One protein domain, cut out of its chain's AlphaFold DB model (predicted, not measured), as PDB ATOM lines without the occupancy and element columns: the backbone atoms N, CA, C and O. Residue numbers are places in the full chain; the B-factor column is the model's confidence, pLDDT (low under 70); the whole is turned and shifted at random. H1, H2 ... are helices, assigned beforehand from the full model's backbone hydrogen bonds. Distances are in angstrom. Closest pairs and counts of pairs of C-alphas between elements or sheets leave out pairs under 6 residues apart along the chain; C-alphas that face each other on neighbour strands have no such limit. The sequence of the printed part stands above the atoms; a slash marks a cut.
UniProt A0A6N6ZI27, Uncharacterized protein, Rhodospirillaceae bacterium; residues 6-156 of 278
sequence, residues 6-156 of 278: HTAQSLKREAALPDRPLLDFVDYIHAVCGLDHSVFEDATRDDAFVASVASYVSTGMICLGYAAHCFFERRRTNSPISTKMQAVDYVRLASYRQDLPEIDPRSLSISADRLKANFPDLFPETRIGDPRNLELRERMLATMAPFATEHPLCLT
ATOM      1  N   HIS A   6     -24.868  -3.252 -31.213       50.53
ATOM      2  CA  HIS A   6     -24.202  -1.960 -31.188       50.53
ATOM      3  C   HIS A   6     -22.675  -2.050 -31.130       50.53
ATOM      4  O   HIS A   6     -22.014  -1.293 -31.831       50.53
ATOM      5  N   THR A   7     -22.078  -2.958 -30.350       55.69
ATOM      6  CA  THR A   7     -20.612  -3.120 -30.359       55.69
ATOM      7  C   THR A   7     -20.159  -3.611 -31.729       55.69
ATOM      8  O   THR A   7     -19.225  -3.061 -32.303       55.69
ATOM      9  N   ALA A   8     -20.894  -4.554 -32.325       57.50
ATOM     10  CA  ALA A   8     -20.644  -4.987 -33.696       57.50
ATOM     11  C   ALA A   8     -20.839  -3.853 -34.721       57.50
ATOM     12  O   ALA A   8     -20.112  -3.789 -35.709       57.50
ATOM     13  N   GLN A   9     -21.800  -2.949 -34.509       59.59
ATOM     14  CA  GLN A   9     -22.048  -1.808 -35.392       59.59
ATOM     15  C   GLN A   9     -20.997  -0.703 -35.227       59.59
ATOM     16  O   GLN A   9     -20.532  -0.187 -36.235       59.59
ATOM     17  N   SER A  10     -20.562  -0.399 -34.002       59.47
ATOM     18  CA  SER A  10     -19.459   0.529 -33.714       59.47
ATOM     19  C   SER A  10     -18.161   0.032 -34.341       59.47
ATOM     20  O   SER A  10     -17.538   0.760 -35.103       59.47
ATOM     21  N   LEU A  11     -17.821  -1.247 -34.142       61.97
ATOM     22  CA  LEU A  11     -16.640  -1.867 -34.750       61.97
ATOM     23  C   LEU A  11     -16.718  -1.877 -36.284       61.97
ATOM     24  O   LEU A  11     -15.721  -1.634 -36.958       61.97
ATOM     25  N   LYS A  12     -17.905  -2.117 -36.861       63.47
ATOM     26  CA  LYS A  12     -18.112  -2.006 -38.314       63.47
ATOM     27  C   LYS A  12     -17.941  -0.574 -38.823       63.47
ATOM     28  O   LYS A  12     -17.386  -0.397 -39.902       63.47
ATOM     29  N   ARG A  13     -18.419   0.430 -38.082       70.06
ATOM     30  CA  ARG A  13     -18.277   1.848 -38.448       70.06
ATOM     31  C   ARG A  13     -16.817   2.304 -38.332       70.06
ATOM     32  O   ARG A  13     -16.324   2.955 -39.243       70.06
ATOM     33  N   GLU A  14     -16.100   1.877 -37.295       69.50
ATOM     34  CA  GLU A  14     -14.658   2.123 -37.134       69.50
ATOM     35  C   GLU A  14     -13.824   1.461 -38.242       69.50
ATOM     36  O   GLU A  14     -12.885   2.064 -38.766       69.50
ATOM     37  N   ALA A  15     -14.192   0.247 -38.660       71.19
ATOM     38  CA  ALA A  15     -13.543  -0.442 -39.775       71.19
ATOM     39  C   ALA A  15     -13.787   0.232 -41.139       71.19
ATOM     40  O   ALA A  15     -13.024  -0.003 -42.072       71.19
ATOM     41  N   ALA A  16     -14.830   1.061 -41.262       79.31
ATOM     42  CA  ALA A  16     -15.165   1.794 -42.483       79.31
ATOM     43  C   ALA A  16     -14.484   3.173 -42.583       79.31
ATOM     44  O   ALA A  16     -14.702   3.893 -43.559       79.31
ATOM     45  N   LEU A  17     -13.682   3.561 -41.586       85.94
ATOM     46  CA  LEU A  17     -12.965   4.833 -41.597       85.94
ATOM     47  C   LEU A  17     -11.867   4.860 -42.675       85.94
ATOM     48  O   LEU A  17     -11.221   3.833 -42.908       85.94
ATOM     49  N   PRO A  18     -11.610   6.028 -43.297       84.81
ATOM     50  CA  PRO A  18     -10.661   6.151 -44.401       84.81
ATOM     51  C   PRO A  18      -9.239   5.754 -43.995       84.81
ATOM     52  O   PRO A  18      -8.861   5.862 -42.834       84.81
ATOM     53  N   ASP A  19      -8.415   5.337 -44.959       83.12
ATOM     54  CA  ASP A  19      -7.014   4.958 -44.706       83.12
ATOM     55  C   ASP A  19      -6.134   6.144 -44.286       83.12
ATOM     56  O   ASP A  19      -5.096   5.963 -43.654       83.12
ATOM     57  N   ARG A  20      -6.546   7.369 -44.629       83.44
ATOM     58  CA  ARG A  20      -5.915   8.605 -44.154       83.44
ATOM     59  C   ARG A  20      -6.653   9.125 -42.922       83.44
ATOM     60  O   ARG A  20      -7.880   9.010 -42.879       83.44
ATOM     61  N   PRO A  21      -5.946   9.718 -41.943       83.38
ATOM     62  CA  PRO A  21      -6.609  10.334 -40.804       83.38
ATOM     63  C   PRO A  21      -7.590  11.406 -41.290       83.38
ATOM     64  O   PRO A  21      -7.315  12.141 -42.240       83.38
ATOM     65  N   LEU A  22      -8.747  11.470 -40.636       82.62
ATOM     66  CA  LEU A  22      -9.626  12.625 -40.763       82.62
ATOM     67  C   LEU A  22      -8.918  13.828 -40.133       82.62
ATOM     68  O   LEU A  22      -8.097  13.649 -39.237       82.62
ATOM     69  N   LEU A  23      -9.197  15.022 -40.651       75.62
ATOM     70  CA  LEU A  23      -8.435  16.227 -40.310       75.62
ATOM     71  C   LEU A  23      -8.685  16.690 -38.872       75.62
ATOM     72  O   LEU A  23      -7.788  17.245 -38.239       75.62
ATOM     73  N   ASP A  24      -9.887  16.461 -38.345       85.19
ATOM     74  CA  ASP A  24     -10.209  16.801 -36.969       85.19
ATOM     75  C   ASP A  24     -11.143  15.796 -36.284       85.19
ATOM     76  O   ASP A  24     -11.713  14.872 -36.876       85.19
ATOM     77  N   PHE A  25     -11.267  15.995 -34.974       88.12
ATOM     78  CA  PHE A  25     -12.042  15.154 -34.077       88.12
ATOM     79  C   PHE A  25     -13.545  15.161 -34.383       88.12
ATOM     80  O   PHE A  25     -14.204  14.138 -34.201       88.12
ATOM     81  N   VAL A  26     -14.106  16.272 -34.866       90.56
ATOM     82  CA  VAL A  26     -15.541  16.363 -35.173       90.56
ATOM     83  C   VAL A  26     -15.868  15.542 -36.414       90.56
ATOM     84  O   VAL A  26     -16.842  14.785 -36.397       90.56
ATOM     85  N   ASP A  27     -15.028  15.615 -37.447       89.69
ATOM     86  CA  ASP A  27     -15.174  14.792 -38.649       89.69
ATOM     87  C   ASP A  27     -15.064  13.299 -38.319       89.69
ATOM     88  O   ASP A  27     -15.832  12.483 -38.836       89.69
ATOM     89  N   TYR A  28     -14.160  12.937 -37.405       91.00
ATOM     90  CA  TYR A  28     -14.065  11.573 -36.890       91.00
ATOM     91  C   TYR A  28     -15.347  11.108 -36.206       91.00
ATOM     92  O   TYR A  28     -15.851  10.034 -36.535       91.00
ATOM     93  N   ILE A  29     -15.913  11.907 -35.298       91.75
ATOM     94  CA  ILE A  29     -17.159  11.531 -34.619       91.75
ATOM     95  C   ILE A  29     -18.310  11.424 -35.616       91.75
ATOM     96  O   ILE A  29     -19.077  10.464 -35.558       91.75
ATOM     97  N   HIS A  30     -18.398  12.344 -36.577       90.38
ATOM     98  CA  HIS A  30     -19.390  12.267 -37.645       90.38
ATOM     99  C   HIS A  30     -19.274  10.949 -38.434       90.38
ATOM    100  O   HIS A  30     -20.277  10.261 -38.645       90.38
ATOM    101  N   ALA A  31     -18.054  10.561 -38.821       89.31
ATOM    102  CA  ALA A  31     -17.793   9.332 -39.564       89.31
ATOM    103  C   ALA A  31     -18.079   8.061 -38.742       89.31
ATOM    104  O   ALA A  31     -18.768   7.163 -39.227       89.31
ATOM    105  N   VAL A  32     -17.620   7.995 -37.486       88.44
ATOM    106  CA  VAL A  32     -17.840   6.837 -36.596       88.44
ATOM    107  C   VAL A  32     -19.305   6.676 -36.210       88.44
ATOM    108  O   VAL A  32     -19.764   5.554 -36.016       88.44
ATOM    109  N   CYS A  33     -20.069   7.761 -36.116       86.38
ATOM    110  CA  CYS A  33     -21.507   7.678 -35.879       86.38
ATOM    111  C   CYS A  33     -22.300   7.373 -37.168       86.38
ATOM    112  O   CYS A  33     -23.424   6.878 -37.086       86.38
ATOM    113  N   GLY A  34     -21.722   7.603 -38.353       85.12
ATOM    114  CA  GLY A  34     -22.375   7.351 -39.642       85.12
ATOM    115  C   GLY A  34     -23.657   8.167 -39.818       85.12
ATOM    116  O   GLY A  34     -24.689   7.616 -40.206       85.12
ATOM    117  N   LEU A  35     -23.609   9.448 -39.445       86.69
ATOM    118  CA  LEU A  35     -24.774  10.335 -39.406       86.69
ATOM    119  C   LEU A  35     -25.019  11.026 -40.746       86.69
ATOM    120  O   LEU A  35     -24.104  11.236 -41.540       86.69
ATOM    121  N   ASP A  36     -26.280  11.386 -40.977       89.75
ATOM    122  CA  ASP A  36     -26.685  12.168 -42.139       89.75
ATOM    123  C   ASP A  36     -26.650  13.658 -41.782       89.75
ATOM    124  O   ASP A  36     -27.275  14.104 -40.814       89.75
ATOM    125  N   HIS A  37     -25.915  14.436 -42.576       88.31
ATOM    126  CA  HIS A  37     -25.749  15.864 -42.341       88.31
ATOM    127  C   HIS A  37     -27.075  16.635 -42.442       88.31
ATOM    128  O   HIS A  37     -27.329  17.521 -41.635       88.31
ATOM    129  N   SER A  38     -27.959  16.275 -43.377       90.62
ATOM    130  CA  SER A  38     -29.262  16.936 -43.526       90.62
ATOM    131  C   SER A  38     -30.163  16.700 -42.313       90.62
ATOM    132  O   SER A  38     -30.801  17.628 -41.820       90.62
ATOM    133  N   VAL A  39     -30.137  15.481 -41.766       92.94
ATOM    134  CA  VAL A  39     -30.858  15.121 -40.540       92.94
ATOM    135  C   VAL A  39     -30.297  15.867 -39.334       92.94
ATOM    136  O   VAL A  39     -31.068  16.321 -38.489       92.94
ATOM    137  N   PHE A  40     -28.971  16.022 -39.259       92.75
ATOM    138  CA  PHE A  40     -28.330  16.824 -38.219       92.75
ATOM    139  C   PHE A  40     -28.803  18.283 -38.276       92.75
ATOM    140  O   PHE A  40     -29.252  18.819 -37.266       92.75
ATOM    141  N   GLU A  41     -28.737  18.913 -39.452       91.31
ATOM    142  CA  GLU A  41     -29.120  20.320 -39.640       91.31
ATOM    143  C   GLU A  41     -30.625  20.563 -39.433       91.31
ATOM    144  O   GLU A  41     -31.038  21.650 -39.029       91.31
ATOM    145  N   ASP A  42     -31.471  19.560 -39.663       90.88
ATOM    146  CA  ASP A  42     -32.883  19.636 -39.291       90.88
ATOM    147  C   ASP A  42     -33.095  19.492 -37.778       90.88
ATOM    148  O   ASP A  42     -33.929  20.197 -37.205       90.88
ATOM    149  N   ALA A  43     -32.331  18.622 -37.111       92.44
ATOM    150  CA  ALA A  43     -32.412  18.443 -35.663       92.44
ATOM    151  C   ALA A  43     -31.965  19.696 -34.895       92.44
ATOM    152  O   ALA A  43     -32.596  20.055 -33.905       92.44
ATOM    153  N   THR A  44     -30.944  20.420 -35.365       91.69
ATOM    154  CA  THR A  44     -30.473  21.670 -34.730       91.69
ATOM    155  C   THR A  44     -31.491  22.811 -34.770       91.69
ATOM    156  O   THR A  44     -31.337  23.790 -34.044       91.69
ATOM    157  N   ARG A  45     -32.562  22.686 -35.564       89.88
ATOM    158  CA  ARG A  45     -33.696  23.627 -35.596       89.88
ATOM    159  C   ARG A  45     -34.789  23.295 -34.574       89.88
ATOM    160  O   ARG A  45     -35.773  24.032 -34.478       89.88
ATOM    161  N   ASP A  46     -34.673  22.176 -33.859       91.00
ATOM    162  CA  ASP A  46     -35.605  21.765 -32.811       91.00
ATOM    163  C   ASP A  46     -35.109  22.252 -31.439       91.00
ATOM    164  O   ASP A  46     -34.069  21.815 -30.944       91.00
ATOM    165  N   ASP A  47     -35.880  23.131 -30.796       91.38
ATOM    166  CA  ASP A  47     -35.565  23.672 -29.469       91.38
ATOM    167  C   ASP A  47     -35.325  22.565 -28.423       91.38
ATOM    168  O   ASP A  47     -34.469  22.727 -27.551       91.38
ATOM    169  N   ALA A  48     -36.028  21.425 -28.510       92.50
ATOM    170  CA  ALA A  48     -35.830  20.307 -27.589       92.50
ATOM    171  C   ALA A  48     -34.480  19.613 -27.814       92.50
ATOM    172  O   ALA A  48     -33.835  19.198 -26.850       92.50
ATOM    173  N   PHE A  49     -34.037  19.511 -29.071       94.44
ATOM    174  CA  PHE A  49     -32.713  18.987 -29.396       94.44
ATOM    175  C   PHE A  49     -31.638  19.914 -28.838       94.44
ATOM    176  O   PHE A  49     -30.805  19.486 -28.045       94.44
ATOM    177  N   VAL A  50     -31.710  21.203 -29.175       93.62
ATOM    178  CA  VAL A  50     -30.739  22.213 -28.735       93.62
ATOM    179  C   VAL A  50     -30.672  22.282 -27.199       93.62
ATOM    180  O   VAL A  50     -29.577  22.320 -26.634       93.62
ATOM    181  N   ALA A  51     -31.814  22.209 -26.502       93.19
ATOM    182  CA  ALA A  51     -31.871  22.132 -25.040       93.19
ATOM    183  C   ALA A  51     -31.174  20.887 -24.476       93.19
ATOM    184  O   ALA A  51     -30.417  20.997 -23.508       93.19
ATOM    185  N   SER A  52     -31.391  19.715 -25.078       94.62
ATOM    186  CA  SER A  52     -30.727  18.475 -24.670       94.62
ATOM    187  C   SER A  52     -29.209  18.561 -24.820       94.62
ATOM    188  O   SER A  52     -28.486  18.173 -23.901       94.62
ATOM    189  N   VAL A  53     -28.711  19.106 -25.936       94.69
ATOM    190  CA  VAL A  53     -27.264  19.256 -26.158       94.69
ATOM    191  C   VAL A  53     -26.665  20.272 -25.176       94.69
ATOM    192  O   VAL A  53     -25.658  19.973 -24.529       94.69
ATOM    193  N   ALA A  54     -27.290  21.441 -24.996       92.44
ATOM    194  CA  ALA A  54     -26.823  22.439 -24.029       92.44
ATOM    195  C   ALA A  54     -26.795  21.899 -22.601       92.44
ATOM    196  O   ALA A  54     -25.829  22.134 -21.876       92.44
ATOM    197  N   SER A  55     -27.828  21.171 -22.179       91.31
ATOM    198  CA  SER A  55     -27.865  20.589 -20.839       91.31
ATOM    199  C   SER A  55     -26.749  19.562 -20.632       91.31
ATOM    200  O   SER A  55     -26.057  19.601 -19.610       91.31
ATOM    201  N   TYR A  56     -26.523  18.693 -21.621       92.62
ATOM    202  CA  TYR A  56     -25.482  17.672 -21.557       92.62
ATOM    203  C   TYR A  56     -24.081  18.274 -21.394       92.62
ATOM    204  O   TYR A  56     -23.306  17.808 -20.558       92.62
ATOM    205  N   VAL A  57     -23.783  19.343 -22.139       90.44
ATOM    206  CA  VAL A  57     -22.484  20.031 -22.079       90.44
ATOM    207  C   VAL A  57     -22.341  20.872 -20.807       90.44
ATOM    208  O   VAL A  57     -21.328  20.777 -20.118       90.44
ATOM    209  N   SER A  58     -23.346  21.690 -20.478       84.00
ATOM    210  CA  SER A  58     -23.220  22.736 -19.450       84.00
ATOM    211  C   SER A  58     -23.401  22.248 -18.016       84.00
ATOM    212  O   SER A  58     -22.782  22.793 -17.106       84.00
ATOM    213  N   THR A  59     -24.251  21.244 -17.787       74.94
ATOM    214  CA  THR A  59     -24.553  20.808 -16.417       74.94
ATOM    215  C   THR A  59     -23.512  19.824 -15.899       74.94
ATOM    216  O   THR A  59     -23.274  19.772 -14.696       74.94
ATOM    217  N   GLY A  60     -22.935  18.991 -16.775       71.62
ATOM    218  CA  GLY A  60     -22.105  17.841 -16.391       71.62
ATOM    219  C   GLY A  60     -22.833  16.786 -15.537       71.62
ATOM    220  O   GLY A  60     -22.240  15.760 -15.202       71.62
ATOM    221  N   MET A  61     -24.103  17.031 -15.196       79.19
ATOM    222  CA  MET A  61     -24.916  16.239 -14.278       79.19
ATOM    223  C   MET A  61     -25.727  15.187 -15.017       79.19
ATOM    224  O   MET A  61     -25.870  14.075 -14.513       79.19
ATOM    225  N   ILE A  62     -26.249  15.519 -16.199       88.44
ATOM    226  CA  ILE A  62     -27.009  14.561 -16.999       88.44
ATOM    227  C   ILE A  62     -26.079  13.706 -17.862       88.44
ATOM    228  O   ILE A  62     -25.062  14.172 -18.379       88.44
ATOM    229  N   CYS A  63     -26.427  12.431 -18.026       91.44
ATOM    230  CA  CYS A  63     -25.724  11.549 -18.952       91.44
ATOM    231  C   CYS A  63     -26.230  11.726 -20.390       91.44
ATOM    232  O   CYS A  63     -27.349  12.192 -20.627       91.44
ATOM    233  N   LEU A  64     -25.406  11.304 -21.351       93.44
ATOM    234  CA  LEU A  64     -25.683  11.417 -22.784       93.44
ATOM    235  C   LEU A  64     -27.014  10.770 -23.180       93.44
ATOM    236  O   LEU A  64     -27.819  11.363 -23.898       93.44
ATOM    237  N   GLY A  65     -27.271   9.564 -22.671       93.62
ATOM    238  CA  GLY A  65     -28.511   8.844 -22.927       93.62
ATOM    239  C   GLY A  65     -29.738   9.599 -22.431       93.62
ATOM    240  O   GLY A  65     -30.765   9.599 -23.104       93.62
ATOM    241  N   TYR A  66     -29.635  10.277 -21.282       93.19
ATOM    242  CA  TYR A  66     -30.766  10.999 -20.705       93.19
ATOM    243  C   TYR A  66     -31.095  12.238 -21.536       93.19
ATOM    244  O   TYR A  66     -32.259  12.458 -21.867       93.19
ATOM    245  N   ALA A  67     -30.073  12.980 -21.973       93.94
ATOM    246  CA  ALA A  67     -30.237  14.087 -22.914       93.94
ATOM    247  C   ALA A  67     -30.933  13.628 -24.208       93.94
ATOM    248  O   ALA A  67     -31.928  14.221 -24.638       93.94
ATOM    249  N   ALA A  68     -30.444  12.535 -24.799       94.44
ATOM    250  CA  ALA A  68     -30.997  11.958 -26.016       94.44
ATOM    251  C   ALA A  68     -32.432  11.453 -25.831       94.44
ATOM    252  O   ALA A  68     -33.273  11.670 -26.698       94.44
ATOM    253  N   HIS A  69     -32.735  10.828 -24.693       93.38
ATOM    254  CA  HIS A  69     -34.082  10.393 -24.350       93.38
ATOM    255  C   HIS A  69     -35.047  11.570 -24.237       93.38
ATOM    256  O   HIS A  69     -36.100  11.537 -24.864       93.38
ATOM    257  N   CYS A  70     -34.686  12.620 -23.496       92.06
ATOM    258  CA  CYS A  70     -35.533  13.802 -23.353       92.06
ATOM    259  C   CYS A  70     -35.813  14.479 -24.697       92.06
ATOM    260  O   CYS A  70     -36.947  14.890 -24.937       92.06
ATOM    261  N   PHE A  71     -34.815  14.557 -25.584       94.31
ATOM    262  CA  PHE A  71     -35.045  15.012 -26.954       94.31
ATOM    263  C   PHE A  71     -35.995  14.056 -27.677       94.31
ATOM    264  O   PHE A  71     -36.996  14.490 -28.238       94.31
ATOM    265  N   PHE A  72     -35.722  12.752 -27.629       93.12
ATOM    266  CA  PHE A  72     -36.508  11.753 -28.336       93.12
ATOM    267  C   PHE A  72     -37.988  11.811 -27.947       93.12
ATOM    268  O   PHE A  72     -38.834  11.861 -28.829       93.12
ATOM    269  N   GLU A  73     -38.333  11.879 -26.663       92.00
ATOM    270  CA  GLU A  73     -39.739  11.949 -26.226       92.00
ATOM    271  C   GLU A  73     -40.437  13.268 -26.609       92.00
ATOM    272  O   GLU A  73     -41.661  13.318 -26.684       92.00
ATOM    273  N   ARG A  74     -39.675  14.343 -26.855       92.00
ATOM    274  CA  ARG A  74     -40.198  15.691 -27.149       92.00
ATOM    275  C   ARG A  74     -40.109  16.082 -28.624       92.00
ATOM    276  O   ARG A  74     -40.648  17.120 -29.004       92.00
ATOM    277  N   ARG A  75     -39.431  15.278 -29.449       88.75
ATOM    278  CA  ARG A  75     -39.215  15.566 -30.870       88.75
ATOM    279  C   ARG A  75     -40.537  15.634 -31.623       88.75
ATOM    280  O   ARG A  75     -41.503  14.940 -31.302       88.75
ATOM    281  N   ARG A  76     -40.556  16.418 -32.700       83.50
ATOM    282  CA  ARG A  76     -41.697  16.463 -33.626       83.50
ATOM    283  C   ARG A  76     -41.992  15.066 -34.187       83.50
ATOM    284  O   ARG A  76     -41.068  14.325 -34.515       83.50
ATOM    285  N   THR A  77     -43.269  14.732 -34.379       78.81
ATOM    286  CA  THR A  77     -43.722  13.410 -34.865       78.81
ATOM    287  C   THR A  77     -43.063  12.980 -36.182       78.81
ATOM    288  O   THR A  77     -42.838  11.795 -36.390       78.81
ATOM    289  N   ASN A  78     -42.690  13.941 -37.033       82.38
ATOM    290  CA  ASN A  78     -42.036  13.697 -38.324       82.38
ATOM    291  C   ASN A  78     -40.503  13.814 -38.265       82.38
ATOM    292  O   ASN A  78     -39.871  14.039 -39.294       82.38
ATOM    293  N   SER A  79     -39.893  13.735 -37.079       86.38
ATOM    294  CA  SER A  79     -38.437  13.797 -36.962       86.38
ATOM    295  C   SER A  79     -37.790  12.614 -37.702       86.38
ATOM    296  O   SER A  79     -38.157  11.467 -37.433       86.38
ATOM    297  N   PRO A  80     -36.800  12.858 -38.583       88.12
ATOM    298  CA  PRO A  80     -36.043  11.792 -39.244       88.12
ATOM    299  C   PRO A  80     -35.200  10.947 -38.272       88.12
ATOM    300  O   PRO A  80     -34.746   9.858 -38.625       88.12
ATOM    301  N   ILE A  81     -35.016  11.405 -37.027       91.69
ATOM    302  CA  ILE A  81     -34.369  10.633 -35.965       91.69
ATOM    303  C   ILE A  81     -35.369   9.599 -35.435       91.69
ATOM    304  O   ILE A  81     -36.272   9.890 -34.643       91.69
ATOM    305  N   SER A  82     -35.202   8.365 -35.907       87.50
ATOM    306  CA  SER A  82     -36.173   7.283 -35.730       87.50
ATOM    307  C   SER A  82     -35.975   6.474 -34.446       87.50
ATOM    308  O   SER A  82     -36.940   5.910 -33.930       87.50
ATOM    309  N   THR A  83     -34.761   6.452 -33.882       89.06
ATOM    310  CA  THR A  83     -34.443   5.681 -32.665       89.06
ATOM    311  C   THR A  83     -33.750   6.515 -31.586       89.06
ATOM    312  O   THR A  83     -33.104   7.525 -31.871       89.06
ATOM    313  N   LYS A  84     -33.845   6.065 -30.324       88.69
ATOM    314  CA  LYS A  84     -33.119   6.672 -29.193       88.69
ATOM    315  C   LYS A  84     -31.603   6.602 -29.392       88.69
ATOM    316  O   LYS A  84     -30.902   7.533 -29.025       88.69
ATOM    317  N   MET A  85     -31.106   5.534 -30.015       88.19
ATOM    318  CA  MET A  85     -29.675   5.361 -30.285       88.19
ATOM    319  C   MET A  85     -29.172   6.343 -31.342       88.19
ATOM    320  O   MET A  85     -28.116   6.941 -31.170       88.19
ATOM    321  N   GLN A  86     -29.971   6.607 -32.380       90.69
ATOM    322  CA  GLN A  86     -29.663   7.692 -33.311       90.69
ATOM    323  C   GLN A  86     -29.640   9.038 -32.583       90.69
ATOM    324  O   GLN A  86     -28.703   9.808 -32.762       90.69
ATOM    325  N   ALA A  87     -30.624   9.314 -31.718       93.56
ATOM    326  CA  ALA A  87     -30.634  10.540 -30.920       93.56
ATOM    327  C   ALA A  87     -29.371  10.694 -30.051       93.56
ATOM    328  O   ALA A  87     -28.855  11.805 -29.941       93.56
ATOM    329  N   VAL A  88     -28.850   9.602 -29.479       93.62
ATOM    330  CA  VAL A  88     -27.581   9.594 -28.730       93.62
ATOM    331  C   VAL A  88     -26.416  10.050 -29.606       93.62
ATOM    332  O   VAL A  88     -25.703  10.976 -29.219       93.62
ATOM    333  N   ASP A  89     -26.253   9.457 -30.790       93.19
ATOM    334  CA  ASP A  89     -25.185   9.820 -31.726       93.19
ATOM    335  C   ASP A  89     -25.300  11.292 -32.186       93.19
ATOM    336  O   ASP A  89     -24.302  12.017 -32.206       93.19
ATOM    337  N   TYR A  90     -26.514  11.779 -32.485       95.00
ATOM    338  CA  TYR A  90     -26.740  13.180 -32.874       95.00
ATOM    339  C   TYR A  90     -26.416  14.165 -31.739       95.00
ATOM    340  O   TYR A  90     -25.746  15.171 -31.982       95.00
ATOM    341  N   VAL A  91     -26.841  13.883 -30.499       95.38
ATOM    342  CA  VAL A  91     -26.510  14.726 -29.332       95.38
ATOM    343  C   VAL A  91     -25.002  14.732 -29.077       95.38
ATOM    344  O   VAL A  91     -24.428  15.792 -28.830       95.38
ATOM    345  N   ARG A  92     -24.347  13.571 -29.183       94.00
ATOM    346  CA  ARG A  92     -22.891  13.431 -29.052       94.00
ATOM    347  C   ARG A  92     -22.153  14.289 -30.078       94.00
ATOM    348  O   ARG A  92     -21.338  15.116 -29.678       94.00
ATOM    349  N   LEU A  93     -22.482  14.184 -31.367       94.00
ATOM    350  CA  LEU A  93     -21.871  15.016 -32.410       94.00
ATOM    351  C   LEU A  93     -22.113  16.517 -32.170       94.00
ATOM    352  O   LEU A  93     -21.180  17.318 -32.243       94.00
ATOM    353  N   ALA A  94     -23.352  16.904 -31.854       95.00
ATOM    354  CA  ALA A  94     -23.700  18.303 -31.604       95.00
ATOM    355  C   ALA A  94     -22.956  18.885 -30.394       95.00
ATOM    356  O   ALA A  94     -22.614  20.067 -30.391       95.00
ATOM    357  N   SER A  95     -22.672  18.058 -29.382       94.12
ATOM    358  CA  SER A  95     -21.914  18.478 -28.203       94.12
ATOM    359  C   SER A  95     -20.486  18.903 -28.554       94.12
ATOM    360  O   SER A  95     -20.002  19.879 -27.995       94.12
ATOM    361  N   TYR A  96     -19.852  18.261 -29.540       92.06
ATOM    362  CA  TYR A  96     -18.514  18.645 -30.001       92.06
ATOM    363  C   TYR A  96     -18.526  19.835 -30.956       92.06
ATOM    364  O   TYR A  96     -17.613  20.656 -30.914       92.06
ATOM    365  N   ARG A  97     -19.579  19.991 -31.770       92.19
ATOM    366  CA  ARG A  97     -19.734  21.163 -32.651       92.19
ATOM    367  C   ARG A  97     -19.901  22.483 -31.877       92.19
ATOM    368  O   ARG A  97     -19.618  23.533 -32.440       92.19
ATOM    369  N   GLN A  98     -20.299  22.447 -30.600       89.56
ATOM    370  CA  GLN A  98     -20.328  23.633 -29.723       89.56
ATOM    371  C   GLN A  98     -18.938  24.148 -29.325       89.56
ATOM    372  O   GLN A  98     -18.795  25.326 -29.018       89.56
ATOM    373  N   ASP A  99     -17.921  23.285 -29.326       84.88
ATOM    374  CA  ASP A  99     -16.553  23.672 -28.963       84.88
ATOM    375  C   ASP A  99     -15.756  24.218 -30.160       84.88
ATOM    376  O   ASP A  99     -14.616  24.659 -29.997       84.88
ATOM    377  N   LEU A 100     -16.331  24.174 -31.368       87.00
ATOM    378  CA  LEU A 100     -15.690  24.706 -32.565       87.00
ATOM    379  C   LEU A 100     -15.720  26.243 -32.560       87.00
ATOM    380  O   LEU A 100     -16.747  26.831 -32.201       87.00
ATOM    381  N   PRO A 101     -14.642  26.912 -33.020       85.44
ATOM    382  CA  PRO A 101     -14.622  28.364 -33.180       85.44
ATOM    383  C   PRO A 101     -15.811  28.855 -34.011       85.44
ATOM    384  O   PRO A 101     -16.146  28.225 -35.006       85.44
ATOM    385  N   GLU A 102     -16.393  30.010 -33.679       86.56
ATOM    386  CA  GLU A 102     -17.561  30.559 -34.402       86.56
ATOM    387  C   GLU A 102     -17.315  30.785 -35.905       86.56
ATOM    388  O   GLU A 102     -18.255  30.839 -36.693       86.56
ATOM    389  N   ILE A 103     -16.047  30.920 -36.311       87.62
ATOM    390  CA  ILE A 103     -15.641  31.032 -37.718       87.62
ATOM    391  C   ILE A 103     -15.744  29.707 -38.489       87.62
ATOM    392  O   ILE A 103     -15.738  29.722 -39.719       87.62
ATOM    393  N   ASP A 104     -15.792  28.569 -37.794       87.00
ATOM    394  CA  ASP A 104     -15.973  27.261 -38.413       87.00
ATOM    395  C   ASP A 104     -17.447  27.117 -38.828       87.00
ATOM    396  O   ASP A 104     -18.332  27.261 -37.980       87.00
ATOM    397  N   PRO A 105     -17.754  26.805 -40.100       87.12
ATOM    398  CA  PRO A 105     -19.135  26.673 -40.569       87.12
ATOM    399  C   PRO A 105     -19.900  25.531 -39.885       87.12
ATOM    400  O   PRO A 105     -21.127  25.491 -39.944       87.12
ATOM    401  N   ARG A 106     -19.197  24.596 -39.236       88.88
ATOM    402  CA  ARG A 106     -19.802  23.531 -38.440       88.88
ATOM    403  C   ARG A 106     -20.094  23.991 -37.011       88.88
ATOM    404  O   ARG A 106     -20.779  23.262 -36.303       88.88
ATOM    405  N   SER A 107     -19.612  25.144 -36.555       90.50
ATOM    406  CA  SER A 107     -19.858  25.598 -35.184       90.50
ATOM    407  C   SER A 107     -21.355  25.700 -34.886       90.50
ATOM    408  O   SER A 107     -22.155  26.119 -35.723       90.50
ATOM    409  N   LEU A 108     -21.741  25.265 -33.688       89.31
ATOM    410  CA  LEU A 108     -23.115  25.322 -33.207       89.31
ATOM    411  C   LEU A 108     -23.179  26.252 -31.996       89.31
ATOM    412  O   LEU A 108     -22.802  25.867 -30.893       89.31
ATOM    413  N   SER A 109     -23.684  27.470 -32.188       85.31
ATOM    414  CA  SER A 109     -23.871  28.421 -31.089       85.31
ATOM    415  C   SER A 109     -25.197  28.157 -30.373       85.31
ATOM    416  O   SER A 109     -26.270  28.295 -30.965       85.31
ATOM    417  N   ILE A 110     -25.133  27.769 -29.096       84.25
ATOM    418  CA  ILE A 110     -26.316  27.498 -28.273       84.25
ATOM    419  C   ILE A 110     -26.392  28.470 -27.093       84.25
ATOM    420  O   ILE A 110     -25.540  28.476 -26.208       84.25
ATOM    421  N   SER A 111     -27.474  29.251 -27.027       78.38
ATOM    422  CA  SER A 111     -27.772  30.116 -25.879       78.38
ATOM    423  C   SER A 111     -28.605  29.370 -24.830       78.38
ATOM    424  O   SER A 111     -29.826  29.242 -24.953       78.38
ATOM    425  N   ALA A 112     -27.946  28.881 -23.776       74.56
ATOM    426  CA  ALA A 112     -28.594  28.104 -22.717       74.56
ATOM    427  C   ALA A 112     -29.661  28.893 -21.931       74.56
ATOM    428  O   ALA A 112     -30.631  28.303 -21.461       74.56
ATOM    429  N   ASP A 113     -29.531  30.216 -21.797       78.56
ATOM    430  CA  ASP A 113     -30.411  31.005 -20.921       78.56
ATOM    431  C   ASP A 113     -31.856  31.081 -21.422       78.56
ATOM    432  O   ASP A 113     -32.790  30.977 -20.626       78.56
ATOM    433  N   ARG A 114     -32.062  31.152 -22.743       79.88
ATOM    434  CA  ARG A 114     -33.407  31.060 -23.335       79.88
ATOM    435  C   ARG A 114     -34.011  29.661 -23.169       79.88
ATOM    436  O   ARG A 114     -35.222  29.523 -23.025       79.88
ATOM    437  N   LEU A 115     -33.176  28.624 -23.194       85.12
ATOM    438  CA  LEU A 115     -33.608  27.224 -23.160       85.12
ATOM    439  C   LEU A 115     -34.011  26.777 -21.754       85.12
ATOM    440  O   LEU A 115     -34.973  26.026 -21.616       85.12
ATOM    441  N   LYS A 116     -33.347  27.290 -20.712       84.75
ATOM    442  CA  LYS A 116     -33.690  27.015 -19.305       84.75
ATOM    443  C   LYS A 116     -35.156  27.312 -18.992       84.75
ATOM    444  O   LYS A 116     -35.815  26.499 -18.355       84.75
ATOM    445  N   ALA A 117     -35.674  28.437 -19.491       83.88
ATOM    446  CA  ALA A 117     -37.065  28.834 -19.279       83.88
ATOM    447  C   ALA A 117     -38.071  27.862 -19.926       83.88
ATOM    448  O   ALA A 117     -39.131  27.606 -19.361       83.88
ATOM    449  N   ASN A 118     -37.731  27.303 -21.091       85.50
ATOM    450  CA  ASN A 118     -38.626  26.439 -21.864       85.50
ATOM    451  C   ASN A 118     -38.477  24.945 -21.523       85.50
ATOM    452  O   ASN A 118     -39.389  24.165 -21.792       85.50
ATOM    453  N   PHE A 119     -37.349  24.536 -20.931       88.12
ATOM    454  CA  PHE A 119     -37.032  23.134 -20.634       88.12
ATOM    455  C   PHE A 119     -36.451  22.939 -19.222       88.12
ATOM    456  O   PHE A 119     -35.364  22.375 -19.085       88.12
ATOM    457  N   PRO A 120     -37.156  23.346 -18.153       82.81
ATOM    458  CA  PRO A 120     -36.614  23.323 -16.792       82.81
ATOM    459  C   PRO A 120     -36.157  21.927 -16.333       82.81
ATOM    460  O   PRO A 120     -35.150  21.810 -15.642       82.81
ATOM    461  N   ASP A 121     -36.810  20.850 -16.785       79.44
ATOM    462  CA  ASP A 121     -36.415  19.471 -16.439       79.44
ATOM    463  C   ASP A 121     -35.028  19.069 -16.963       79.44
ATOM    464  O   ASP A 121     -34.412  18.138 -16.441       79.44
ATOM    465  N   LEU A 122     -34.563  19.734 -18.025       83.75
ATOM    466  CA  LEU A 122     -33.226  19.540 -18.580       83.75
ATOM    467  C   LEU A 122     -32.191  20.408 -17.865       83.75
ATOM    468  O   LEU A 122     -31.013  20.084 -17.915       83.75
ATOM    469  N   PHE A 123     -32.584  21.470 -17.168       86.25
ATOM    470  CA  PHE A 123     -31.662  22.376 -16.483       86.25
ATOM    471  C   PHE A 123     -31.958  22.403 -14.980       86.25
ATOM    472  O   PHE A 123     -32.430  23.414 -14.460       86.25
ATOM    473  N   PRO A 124     -31.702  21.293 -14.268       77.31
ATOM    474  CA  PRO A 124     -31.968  21.218 -12.842       77.31
ATOM    475  C   PRO A 124     -31.132  22.260 -12.091       77.31
ATOM    476  O   PRO A 124     -29.904  22.274 -12.172       77.31
ATOM    477  N   GLU A 125     -31.799  23.128 -11.328       70.62
ATOM    478  CA  GLU A 125     -31.154  24.098 -10.439       70.62
ATOM    479  C   GLU A 125     -30.673  23.412  -9.156       70.62
ATOM    480  O   GLU A 125     -31.230  23.586  -8.064       70.62
ATOM    481  N   THR A 126     -29.648  22.577  -9.281       64.62
ATOM    482  CA  THR A 126     -29.079  21.857  -8.148       64.62
ATOM    483  C   THR A 126     -27.649  22.307  -7.881       64.62
ATOM    484  O   THR A 126     -26.819  22.445  -8.777       64.62
ATOM    485  N   ARG A 127     -27.352  22.585  -6.608       70.06
ATOM    486  CA  ARG A 127     -25.992  22.905  -6.151       70.06
ATOM    487  C   ARG A 127     -25.260  21.617  -5.789       70.06
ATOM    488  O   ARG A 127     -25.894  20.613  -5.475       70.06
ATOM    489  N   ILE A 128     -23.930  21.639  -5.785       65.62
ATOM    490  CA  ILE A 128     -23.134  20.511  -5.283       65.62
ATOM    491  C   ILE A 128     -23.571  20.196  -3.841       65.62
ATOM    492  O   ILE A 128     -23.657  21.098  -3.011       65.62
ATOM    493  N   GLY A 129     -23.871  18.923  -3.560       67.12
ATOM    494  CA  GLY A 129     -24.331  18.463  -2.242       67.12
ATOM    495  C   GLY A 129     -25.839  18.583  -1.990       67.12
ATOM    496  O   GLY A 129     -26.303  18.193  -0.925       67.12
ATOM    497  N   ASP A 130     -26.617  19.082  -2.955       78.75
ATOM    498  CA  ASP A 130     -28.077  19.119  -2.858       78.75
ATOM    499  C   ASP A 130     -28.667  17.691  -2.919       78.75
ATOM    500  O   ASP A 130     -28.375  16.978  -3.887       78.75
ATOM    501  N   PRO A 131     -29.498  17.260  -1.949       75.06
ATOM    502  CA  PRO A 131     -30.173  15.957  -1.974       75.06
ATOM    503  C   PRO A 131     -30.977  15.699  -3.256       75.06
ATOM    504  O   PRO A 131     -31.045  14.562  -3.720       75.06
ATOM    505  N   ARG A 132     -31.493  16.757  -3.901       77.75
ATOM    506  CA  ARG A 132     -32.206  16.669  -5.186       77.75
ATOM    507  C   ARG A 132     -31.320  16.142  -6.323       77.75
ATOM    508  O   ARG A 132     -31.838  15.621  -7.307       77.75
ATOM    509  N   ASN A 133     -29.990  16.224  -6.196       79.44
ATOM    510  CA  ASN A 133     -29.062  15.588  -7.140       79.44
ATOM    511  C   ASN A 133     -29.137  14.064  -7.090       79.44
ATOM    512  O   ASN A 133     -28.977  13.420  -8.125       79.44
ATOM    513  N   LEU A 134     -29.328  13.492  -5.897       81.38
ATOM    514  CA  LEU A 134     -29.422  12.047  -5.739       81.38
ATOM    515  C   LEU A 134     -30.704  11.545  -6.403       81.38
ATOM    516  O   LEU A 134     -30.630  10.668  -7.256       81.38
ATOM    517  N   GLU A 135     -31.837  12.186  -6.114       84.06
ATOM    518  CA  GLU A 135     -33.131  11.872  -6.733       84.06
ATOM    519  C   GLU A 135     -33.087  12.015  -8.260       84.06
ATOM    520  O   GLU A 135     -33.551  11.143  -8.997       84.06
ATOM    521  N   LEU A 136     -32.477  13.096  -8.764       84.44
ATOM    522  CA  LEU A 136     -32.267  13.289 -10.196       84.44
ATOM    523  C   LEU A 136     -31.433  12.149 -10.790       84.44
ATOM    524  O   LEU A 136     -31.805  11.601 -11.829       84.44
ATOM    525  N   ARG A 137     -30.325  11.781 -10.141       84.69
ATOM    526  CA  ARG A 137     -29.440  10.711 -10.605       84.69
ATOM    527  C   ARG A 137     -30.147   9.359 -10.610       84.69
ATOM    528  O   ARG A 137     -30.011   8.623 -11.583       84.69
ATOM    529  N   GLU A 138     -30.906   9.039  -9.570       88.31
ATOM    530  CA  GLU A 138     -31.698   7.810  -9.486       88.31
ATOM    531  C   GLU A 138     -32.759   7.754 -10.585       88.31
ATOM    532  O   GLU A 138     -32.863   6.752 -11.292       88.31
ATOM    533  N   ARG A 139     -33.479   8.859 -10.812       87.25
ATOM    534  CA  ARG A 139     -34.453   8.970 -11.904       87.25
ATOM    535  C   ARG A 139     -33.799   8.786 -13.269       87.25
ATOM    536  O   ARG A 139     -34.324   8.048 -14.101       87.25
ATOM    537  N   MET A 140     -32.656   9.428 -13.507       89.88
ATOM    538  CA  MET A 140     -31.892   9.250 -14.742       89.88
ATOM    539  C   MET A 140     -31.492   7.785 -14.925       89.88
ATOM    540  O   MET A 140     -31.764   7.215 -15.976       89.88
ATOM    541  N   LEU A 141     -30.906   7.155 -13.903       88.69
ATOM    542  CA  LEU A 141     -30.500   5.751 -13.960       88.69
ATOM    543  C   LEU A 141     -31.685   4.828 -14.239       88.69
ATOM    544  O   LEU A 141     -31.581   3.985 -15.122       88.69
ATOM    545  N   ALA A 142     -32.818   5.018 -13.563       90.38
ATOM    546  CA  ALA A 142     -34.030   4.238 -13.802       90.38
ATOM    547  C   ALA A 142     -34.559   4.414 -15.233       90.38
ATOM    548  O   ALA A 142     -34.965   3.445 -15.870       90.38
ATOM    549  N   THR A 143     -34.505   5.639 -15.760       90.38
ATOM    550  CA  THR A 143     -34.946   5.949 -17.127       90.38
ATOM    551  C   THR A 143     -34.017   5.322 -18.167       90.38
ATOM    552  O   THR A 143     -34.484   4.855 -19.203       90.38
ATOM    553  N   MET A 144     -32.705   5.307 -17.905       90.88
ATOM    554  CA  MET A 144     -31.691   4.806 -18.840       90.88
ATOM    555  C   MET A 144     -31.463   3.300 -18.751       90.88
ATOM    556  O   MET A 144     -31.068   2.692 -19.740       90.88
ATOM    557  N   ALA A 145     -31.697   2.683 -17.591       85.44
ATOM    558  CA  ALA A 145     -31.419   1.268 -17.347       85.44
ATOM    559  C   ALA A 145     -31.969   0.320 -18.433       85.44
ATOM    560  O   ALA A 145     -31.227  -0.583 -18.819       85.44
ATOM    561  N   PRO A 146     -33.185   0.521 -18.991       84.31
ATOM    562  CA  PRO A 146     -33.723  -0.358 -20.028       84.31
ATOM    563  C   PRO A 146     -32.918  -0.389 -21.332       84.31
ATOM    564  O   PRO A 146     -33.035  -1.361 -22.067       84.31
ATOM    565  N   PHE A 147     -32.125   0.645 -21.628       84.00
ATOM    566  CA  PHE A 147     -31.381   0.754 -22.888       84.00
ATOM    567  C   PHE A 147     -29.899   1.116 -22.705       84.00
ATOM    568  O   PHE A 147     -29.179   1.333 -23.675       84.00
ATOM    569  N   ALA A 148     -29.397   1.137 -21.468       80.19
ATOM    570  CA  ALA A 148     -27.994   1.430 -21.178       80.19
ATOM    571  C   ALA A 148     -27.024   0.425 -21.826       80.19
ATOM    572  O   ALA A 148     -25.890   0.779 -22.134       80.19
ATOM    573  N   THR A 149     -27.463  -0.815 -22.054       80.81
ATOM    574  CA  THR A 149     -26.683  -1.863 -22.734       80.81
ATOM    575  C   THR A 149     -26.637  -1.692 -24.253       80.81
ATOM    576  O   THR A 149     -25.819  -2.335 -24.913       80.81
ATOM    577  N   GLU A 150     -27.492  -0.835 -24.816       81.19
ATOM    578  CA  GLU A 150     -27.585  -0.608 -26.256       81.19
ATOM    579  C   GLU A 150     -26.557   0.405 -26.759       81.19
ATOM    580  O   GLU A 150     -26.277   0.398 -27.948       81.19
ATOM    581  N   HIS A 151     -25.967   1.238 -25.892       83.62
ATOM    582  CA  HIS A 151     -24.942   2.208 -26.287       83.62
ATOM    583  C   HIS A 151     -23.876   2.397 -25.193       83.62
ATOM    584  O   HIS A 151     -24.217   2.763 -24.065       83.62
ATOM    585  N   PRO A 152     -22.571   2.253 -25.505       83.12
ATOM    586  CA  PRO A 152     -21.499   2.223 -24.501       83.12
ATOM    587  C   PRO A 152     -21.362   3.525 -23.700       83.12
ATOM    588  O   PRO A 152     -20.949   3.504 -22.545       83.12
ATOM    589  N   LEU A 153     -21.737   4.662 -24.295       88.31
ATOM    590  CA  LEU A 153     -21.673   5.978 -23.647       88.31
ATOM    591  C   LEU A 153     -23.003   6.434 -23.021       88.31
ATOM    592  O   LEU A 153     -23.107   7.576 -22.582       88.31
ATOM    593  N   CYS A 154     -24.036   5.584 -22.988       89.62
ATOM    594  CA  CYS A 154     -25.387   5.987 -22.575       89.62
ATOM    595  C   CYS A 154     -25.426   6.607 -21.167       89.62
ATOM    596  O   CYS A 154     -26.117   7.597 -20.932       89.62
ATOM    597  N   LEU A 155     -24.666   6.043 -20.227       90.75
ATOM    598  CA  LEU A 155     -24.620   6.491 -18.830       90.75
ATOM    599  C   LEU A 155     -23.497   7.499 -18.551       90.75
ATOM    600  O   LEU A 155     -23.284   7.890 -17.405       90.75
ATOM    601  N   THR A 156     -22.790   7.935 -19.587       90.50
ATOM    602  CA  THR A 156     -21.556   8.702 -19.455       90.50
ATOM    603  C   THR A 156     -21.845  10.204 -19.476       90.50
ATOM    604  O   THR A 156     -22.619  10.690 -20.306       90.50
TER     605      THR A 156
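Overview. This is residues 6 to 156 of the 278 residues of an uncharacterized protein of Rhodospirillaceae bacterium (UniProt A0A6N6ZI27). A core of three helices, the hairpin H4 and H5 with H6 crossing both, has helices added around it: H2 packs on H6, H7 on H4 and the last residues of H8 on H5. H1 packs on H2, far from H8, and H3 is near H6. The printed part has 151 residues with eight named helices, H1 to H8 in order, and no named strand: all helix, mostly crossed. It is compact, with a radius of gyration of the C-alphas of 15.6 A and spans of 50 by 36 by 33 A.

Along the chain. H1 is residues 6 to 15, beginning at C-alpha 6 (-24.202, -1.960, -31.188). H2 is residues 25 to 33 and H3 37 to 43. H4, 47 to 59, is 17.3 A long; H5, 64 to 74, 15.7 A; H6, 84 to 97, 20.0 A. H7 is residues 112 to 118. H8, 132 to 144, is 18.1 A long and ends at C-alpha 144 (-31.691, 4.806, -18.840).

Arrangement. H1 touches H2, closest C-alphas Arg 13 and Val 32, 5.3 A. H2 touches H6 at a shallow tilt of 10 degrees, opposite ways, closest C-alphas Cys 33 and Asp 89, 5.9 A. H3 is close to H6 but not clearly touching. H4 and H5, a helical hairpin, touch at 22 degrees, closest C-alphas Ser 52 and Ala 67, 4.8 A. H6 touches H5 at a steep tilt of 66 degrees, closest C-alphas Ala 68 and Val 88, 5.0 A; it touches H4 with residues 91 to 95 alone, closest C-alphas Val 53 and Val 91, 5.6 A. H7 touches H4, closest C-alphas Ala 51 and Leu 115, 5.7 A. H8 touches H5 with residues 140 to 144 alone, closest C-alphas Tyr 66 and Met 140, 6.3 A. H1 and H8 are apart. Every O i to N i+4 pair is within hydrogen-bond range in H1 to H6 and H8; in H7 1 of 3 is, beside 2 of 4 O i to N i+3 pairs.

Size, cuts and confidence. The C-alphas of Asp 19 and Pro 131, the two farthest apart, are 49.8 A apart. The printed part has no cut. The links H6 to H7 and H7 to H8 are long. The mean pLDDT of the printed part is 85.2; residues 6 to 12, 14, 126 and 128 to 129 are under 70.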